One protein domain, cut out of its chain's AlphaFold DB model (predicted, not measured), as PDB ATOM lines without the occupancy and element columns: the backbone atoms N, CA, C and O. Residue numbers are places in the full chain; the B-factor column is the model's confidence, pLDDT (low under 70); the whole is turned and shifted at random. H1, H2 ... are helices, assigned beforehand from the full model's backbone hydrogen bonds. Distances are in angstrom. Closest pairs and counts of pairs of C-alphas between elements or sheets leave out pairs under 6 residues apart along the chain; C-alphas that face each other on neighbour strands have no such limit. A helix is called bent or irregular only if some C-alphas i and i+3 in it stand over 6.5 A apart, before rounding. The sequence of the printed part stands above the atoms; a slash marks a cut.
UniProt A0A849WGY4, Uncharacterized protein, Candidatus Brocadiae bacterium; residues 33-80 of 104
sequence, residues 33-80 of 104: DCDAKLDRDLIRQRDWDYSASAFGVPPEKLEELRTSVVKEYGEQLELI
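This is residues 33 to 80 of the 104 residues of an uncharacterized protein of Candidatus Brocadiae bacterium (UniProt A0A849WGY4). Two helices, H2 and H1, are packed at a steep angle in a small rounded body, with residues 40 to 44 of H1 on residues 65 to 70 of H2. The long link, residues 46 to 58, loops from the end of H1 round to the start of H2, and the tail, residues 74 to 80, folds back from the end of H2 to H1. The printed part has 48 residues with two named helices, H1 then H2 along the chain, and no named strand; its class is all helix. It is compact, with a radius of gyration of the C-alphas of 9.6 A, and spans 25 by 19 by 15 A.

Start at H2, residues 59 to 73, the longest helix. It touches H1, residues 33 to 45, with residues 65 to 70 alone, and H1 touches it with residues 40 to 44 alone. Look at Ile 43 and Arg 66, whose C-alphas are the closest of the two helices, 5.6 A apart. The helices run opposite ways at a steep tilt of 55 degrees, with their centres 12.3 A apart. On the backbone, every O i to N i+4 pair in H1 is within hydrogen-bond range; in H2, 9 of 11 are.

Find C-alpha 59 at (34.062, -32.859, -0.303); from there H2 runs 20.9 A to C-alpha 73 at (45.007, -15.357, -3.570). H2 is neither bent nor irregular, but only just: C-alphas 60 and 63 are 6.4 A apart. Then find C-alpha 33 at (35.003, -8.924, -10.060), where H1 begins; it measures 18.7 A to C-alpha 45.

The C-alphas of Asp 33 and Glu 60 are the two farthest apart, at 27.5 A. The printed part has no cut, and H1 to H2 is a long link of 13 residues. The mean pLDDT of the printed part is 80.4; look to residues 77 to 80 for the values under 70.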
ATOM      1  N   ASP A  33      33.749  -8.837 -10.816       84.81
ATOM      2  CA  ASP A  33      35.003  -8.924 -10.060       84.81
ATOM      3  C   ASP A  33      34.788  -9.155  -8.561       84.81
ATOM      4  O   ASP A  33      35.554  -9.869  -7.908       84.81
ATOM      5  N   CYS A  34      33.776  -8.501  -7.987       84.00
ATOM      6  CA  CYS A  34      33.482  -8.611  -6.564       84.00
ATOM      7  C   CYS A  34      32.762  -9.920  -6.252       84.00
ATOM      8  O   CYS A  34      33.034 -10.511  -5.216       84.00
ATOM      9  N   ASP A  35      31.917 -10.404  -7.152       85.44
ATOM     10  CA  ASP A  35      31.296 -11.719  -7.049       85.44
ATOM     11  C   ASP A  35      32.355 -12.836  -7.080       85.44
ATOM     12  O   ASP A  35      32.402 -13.682  -6.189       85.44
ATOM     13  N   ALA A  36      33.336 -12.739  -7.986       84.62
ATOM     14  CA  ALA A  36      34.473 -13.660  -8.023       84.62
ATOM     15  C   ALA A  36      35.363 -13.588  -6.765       84.62
ATOM     16  O   ALA A  36      36.015 -14.567  -6.391       84.62
ATOM     17  N   LYS A  37      35.449 -12.426  -6.102       85.44
ATOM     18  CA  LYS A  37      36.110 -12.296  -4.789       85.44
ATOM     19  C   LYS A  37      35.282 -12.940  -3.678       85.44
ATOM     20  O   LYS A  37      35.862 -13.598  -2.819       85.44
ATOM     21  N   LEU A  38      33.958 -12.770  -3.709       84.25
ATOM     22  CA  LEU A  38      33.045 -13.373  -2.743       84.25
ATOM     23  C   LEU A  38      33.121 -14.901  -2.805       84.25
ATOM     24  O   LEU A  38      33.291 -15.530  -1.768       84.25
ATOM     25  N   ASP A  39      33.081 -15.488  -4.001       85.12
ATOM     26  CA  ASP A  39      33.194 -16.939  -4.190       85.12
ATOM     27  C   ASP A  39      34.489 -17.500  -3.573       85.12
ATOM     28  O   ASP A  39      34.467 -18.459  -2.798       85.12
ATOM     29  N   ARG A  40      35.620 -16.822  -3.813       84.50
ATOM     30  CA  ARG A  40      36.913 -17.159  -3.193       84.50
ATOM     31  C   ARG A  40      36.885 -17.042  -1.670       84.50
ATOM     32  O   ARG A  40      37.458 -17.888  -0.982       84.50
ATOM     33  N   ASP A  41      36.229 -16.019  -1.133       84.12
ATOM     34  CA  ASP A  41      36.074 -15.833   0.310       84.12
ATOM     35  C   ASP A  41      35.184 -16.914   0.946       84.12
ATOM     36  O   ASP A  41      35.522 -17.429   2.015       84.12
ATOM     37  N   LEU A  42      34.116 -17.338   0.271       84.00
ATOM     38  CA  LEU A  42      33.246 -18.433   0.716       84.00
ATOM     39  C   LEU A  42      34.002 -19.769   0.754       84.00
ATOM     40  O   LEU A  42      33.957 -20.488   1.755       84.00
ATOM     41  N   ILE A  43      34.822 -20.049  -0.263       85.69
ATOM     42  CA  ILE A  43      35.744 -21.198  -0.284       85.69
ATOM     43  C   ILE A  43      36.716 -21.159   0.906       85.69
ATOM     44  O   ILE A  43      36.995 -22.187   1.533       85.69
ATOM     45  N   ARG A  44      37.237 -19.976   1.260       82.12
ATOM     46  CA  ARG A  44      38.127 -19.809   2.424       82.12
ATOM     47  C   ARG A  44      37.403 -20.090   3.742       82.12
ATOM     48  O   ARG A  44      38.005 -20.740   4.609       82.12
ATOM     49  N   GLN A  45      36.148 -19.652   3.871       82.06
ATOM     50  CA  GLN A  45      35.292 -19.879   5.047       82.06
ATOM     51  C   GLN A  45      34.733 -21.305   5.136       82.06
ATOM     52  O   GLN A  45      34.290 -21.706   6.209       82.06
ATOM     53  N   ARG A  46      34.896 -22.112   4.075       82.81
ATOM     54  CA  ARG A  46      34.301 -23.452   3.919       82.81
ATOM     55  C   ARG A  46      32.773 -23.407   3.757       82.81
ATOM     56  O   ARG A  46      32.101 -24.401   4.025       82.81
ATOM     57  N   ASP A  47      32.242 -22.286   3.280       82.12
ATOM     58  CA  ASP A  47      30.834 -22.105   2.924       82.12
ATOM     59  C   ASP A  47      30.594 -22.571   1.483       82.12
ATOM     60  O   ASP A  47      30.383 -21.794   0.555       82.12
ATOM     61  N   TRP A  48      30.664 -23.889   1.295       81.62
ATOM     62  CA  TRP A  48      30.548 -24.535  -0.017       81.62
ATOM     63  C   TRP A  48      29.168 -24.377  -0.659       81.62
ATOM     64  O   TRP A  48      29.066 -24.383  -1.880       81.62
ATOM     65  N   ASP A  49      28.122 -24.234   0.159       79.12
ATOM     66  CA  ASP A  49      26.723 -24.137  -0.285       79.12
ATOM     67  C   ASP A  49      26.449 -22.850  -1.079       79.12
ATOM     68  O   ASP A  49      25.605 -22.822  -1.970       79.12
ATOM     69  N   TYR A  50      27.220 -21.798  -0.791       76.50
ATOM     70  CA  TYR A  50      27.077 -20.479  -1.403       76.50
ATOM     71  C   TYR A  50      28.167 -20.169  -2.437       76.50
ATOM     72  O   TYR A  50      28.135 -19.102  -3.047       76.50
ATOM     73  N   SER A  51      29.129 -21.075  -2.645       78.12
ATOM     74  CA  SER A  51      30.188 -20.910  -3.642       78.12
ATOM     75  C   SER A  51      29.795 -21.570  -4.965       78.12
ATOM     76  O   SER A  51      29.547 -22.776  -5.037       78.12
ATOM     77  N   ALA A  52      29.810 -20.782  -6.037       78.62
ATOM     78  CA  ALA A  52      29.619 -21.256  -7.399       78.62
ATOM     79  C   ALA A  52      30.709 -22.262  -7.810       78.62
ATOM     80  O   ALA A  52      30.408 -23.252  -8.474       78.62
ATOM     81  N   SER A  53      31.960 -22.058  -7.380       77.69
ATOM     82  CA  SER A  53      33.072 -22.959  -7.728       77.69
ATOM     83  C   SER A  53      33.094 -24.253  -6.908       77.69
ATOM     84  O   SER A  53      33.645 -25.260  -7.353       77.69
ATOM     85  N   ALA A  54      32.523 -24.240  -5.700       78.62
ATOM     86  CA  ALA A  54      32.373 -25.429  -4.863       78.62
ATOM     87  C   ALA A  54      31.143 -26.270  -5.242       78.62
ATOM     88  O   ALA A  54      31.065 -27.452  -4.886       78.62
ATOM     89  N   PHE A  55      30.193 -25.686  -5.977       76.31
ATOM     90  CA  PHE A  55      28.971 -26.356  -6.394       76.31
ATOM     91  C   PHE A  55      29.278 -27.596  -7.250       76.31
ATOM     92  O   PHE A  55      29.874 -27.522  -8.323       76.31
ATOM     93  N   GLY A  56      28.874 -28.772  -6.763       74.62
ATOM     94  CA  GLY A  56      29.087 -30.051  -7.450       74.62
ATOM     95  C   GLY A  56      30.482 -30.666  -7.282       74.62
ATOM     96  O   GLY A  56      30.732 -31.748  -7.819       74.62
ATOM     97  N   VAL A  57      31.384 -30.036  -6.520       79.06
ATOM     98  CA  VAL A  57      32.695 -30.612  -6.196       79.06
ATOM     99  C   VAL A  57      32.554 -31.564  -4.998       79.06
ATOM    100  O   VAL A  57      31.944 -31.207  -3.989       79.06
ATOM    101  N   PRO A  58      33.105 -32.791  -5.066       82.31
ATOM    102  CA  PRO A  58      33.072 -33.714  -3.938       82.31
ATOM    103  C   PRO A  58      33.883 -33.168  -2.751       82.31
ATOM    104  O   PRO A  58      34.927 -32.544  -2.961       82.31
ATOM    105  N   PRO A  59      33.471 -33.452  -1.503       77.81
ATOM    106  CA  PRO A  59      34.062 -32.859  -0.303       77.81
ATOM    107  C   PRO A  59      35.560 -33.131  -0.142       77.81
ATOM    108  O   PRO A  59      36.283 -32.287   0.374       77.81
ATOM    109  N   GLU A  60      36.046 -34.258  -0.663       80.94
ATOM    110  CA  GLU A  60      37.470 -34.612  -0.681       80.94
ATOM    111  C   GLU A  60      38.315 -33.595  -1.466       80.94
ATOM    112  O   GLU A  60      39.431 -33.273  -1.068       80.94
ATOM    113  N   LYS A  61      37.758 -33.037  -2.549       82.81
ATOM    114  CA  LYS A  61      38.428 -32.047  -3.403       82.81
ATOM    115  C   LYS A  61      38.171 -30.608  -2.971       82.81
ATOM    116  O   LYS A  61      38.890 -29.714  -3.409       82.81
ATOM    117  N   LEU A  62      37.176 -30.362  -2.118       82.56
ATOM    118  CA  LEU A  62      36.874 -29.019  -1.615       82.56
ATOM    119  C   LEU A  62      38.027 -28.466  -0.773       82.56
ATOM    120  O   LEU A  62      38.401 -27.303  -0.911       82.56
ATOM    121  N   GLU A  63      38.655 -29.303   0.054       83.56
ATOM    122  CA  GLU A  63      39.823 -28.884   0.837       83.56
ATOM    123  C   GLU A  63      41.050 -28.607  -0.042       83.56
ATOM    124  O   GLU A  63      41.778 -27.641   0.206       83.56
ATOM    125  N   GLU A  64      41.251 -29.384  -1.108       86.38
ATOM    126  CA  GLU A  64      42.293 -29.121  -2.110       86.38
ATOM    127  C   GLU A  64      42.029 -27.810  -2.865       86.38
ATOM    128  O   GLU A  64      42.947 -27.010  -3.081       86.38
ATOM    129  N   LEU A  65      40.766 -27.555  -3.213       84.50
ATOM    130  CA  LEU A  65      40.317 -26.342  -3.888       84.50
ATOM    131  C   LEU A  65      40.524 -25.115  -2.995       84.50
ATOM    132  O   LEU A  65      41.139 -24.142  -3.428       84.50
ATOM    133  N   ARG A  66      40.152 -25.193  -1.713       84.75
ATOM    134  CA  ARG A  66      40.465 -24.147  -0.728       84.75
ATOM    135  C   ARG A  66      41.955 -23.930  -0.577       84.75
ATOM    136  O   ARG A  66      42.385 -22.784  -0.543       84.75
ATOM    137  N   THR A  67      42.749 -24.991  -0.503       85.25
ATOM    138  CA  THR A  67      44.208 -24.860  -0.390       85.25
ATOM    139  C   THR A  67      44.793 -24.166  -1.622       85.25
ATOM    140  O   THR A  67      45.666 -23.312  -1.488       85.25
ATOM    141  N   SER A  68      44.272 -24.470  -2.811       85.56
ATOM    142  CA  SER A  68      44.675 -23.830  -4.067       85.56
ATOM    143  C   SER A  68      44.275 -22.352  -4.108       85.56
ATOM    144  O   SER A  68      45.119 -21.505  -4.392       85.56
ATOM    145  N   VAL A  69      43.038 -22.024  -3.724       84.50
ATOM    146  CA  VAL A  69      42.539 -20.640  -3.643       84.50
ATOM    147  C   VAL A  69      43.313 -19.824  -2.609       84.50
ATOM    148  O   VAL A  69      43.710 -18.692  -2.879       84.50
ATOM    149  N   VAL A  70      43.600 -20.401  -1.442       85.25
ATOM    150  CA  VAL A  70      44.425 -19.767  -0.405       85.25
ATOM    151  C   VAL A  70      45.858 -19.545  -0.892       85.25
ATOM    152  O   VAL A  70      46.451 -18.509  -0.609       85.25
ATOM    153  N   LYS A  71      46.424 -20.490  -1.646       85.56
ATOM    154  CA  LYS A  71      47.782 -20.368  -2.187       85.56
ATOM    155  C   LYS A  71      47.886 -19.305  -3.284       85.56
ATOM    156  O   LYS A  71      48.897 -18.614  -3.346       85.56
ATOM    157  N   GLU A  72      46.877 -19.195  -4.143       83.12
ATOM    158  CA  GLU A  72      46.873 -18.264  -5.276       83.12
ATOM    159  C   GLU A  72      46.520 -16.831  -4.855       83.12
ATOM    160  O   GLU A  72      47.167 -15.883  -5.296       83.12
ATOM    161  N   TYR A  73      45.551 -16.668  -3.949       76.88
ATOM    162  CA  TYR A  73      45.007 -15.357  -3.570       76.88
ATOM    163  C   TYR A  73      45.333 -14.927  -2.129       76.88
ATOM    164  O   TYR A  73      44.988 -13.818  -1.726       76.88
ATOM    165  N   GLY A  74      45.969 -15.786  -1.327       76.62
ATOM    166  CA  GLY A  74      46.281 -15.548   0.088       76.62
ATOM    167  C   GLY A  74      45.174 -15.984   1.059       76.62
ATOM    168  O   GLY A  74      44.071 -16.342   0.650       76.62
ATOM    169  N   GLU A  75      45.456 -15.951   2.366       71.19
ATOM    170  CA  GLU A  75      44.483 -16.270   3.436       71.19
ATOM    171  C   GLU A  75      43.548 -15.104   3.796       71.19
ATOM    172  O   GLU A  75      42.548 -15.308   4.480       71.19
ATOM    173  N   GLN A  76      43.860 -13.876   3.370       72.88
ATOM    174  CA  GLN A  76      43.098 -12.691   3.769       72.88
ATOM    175  C   GLN A  76      41.834 -12.524   2.932       72.88
ATOM    176  O   GLN A  76      41.910 -12.466   1.705       72.88
ATOM    177  N   LEU A  77      40.691 -12.396   3.614       66.62
ATOM    178  CA  LEU A  77      39.409 -12.103   2.981       66.62
ATOM    179  C   LEU A  77      39.462 -10.723   2.322       66.62
ATOM    180  O   LEU A  77      39.878  -9.756   2.962       66.62
ATOM    181  N   GLU A  78      39.080 -10.634   1.049       67.50
ATOM    182  CA  GLU A  78      39.142  -9.375   0.289       67.50
ATOM    183  C   GLU A  78      37.819  -8.602   0.348       67.50
ATOM    184  O   GLU A  78      37.822  -7.373   0.270       67.50
ATOM    185  N   LEU A  79      36.691  -9.310   0.466       67.56
ATOM    186  CA  LEU A  79      35.353  -8.741   0.307       67.56
ATOM    187  C   LEU A  79      34.506  -8.833   1.577       67.56
ATOM    188  O   LEU A  79      33.783  -7.889   1.898       67.56
ATOM    189  N   ILE A  80      34.629  -9.930   2.331       65.81
ATOM    190  CA  ILE A  80      33.959 -10.127   3.634       65.81
ATOM    191  C   ILE A  80      34.782  -9.462   4.750       65.81
ATOM    192  O   ILE A  80      35.019 -10.014   5.822       65.81
TER     193      ILE A  80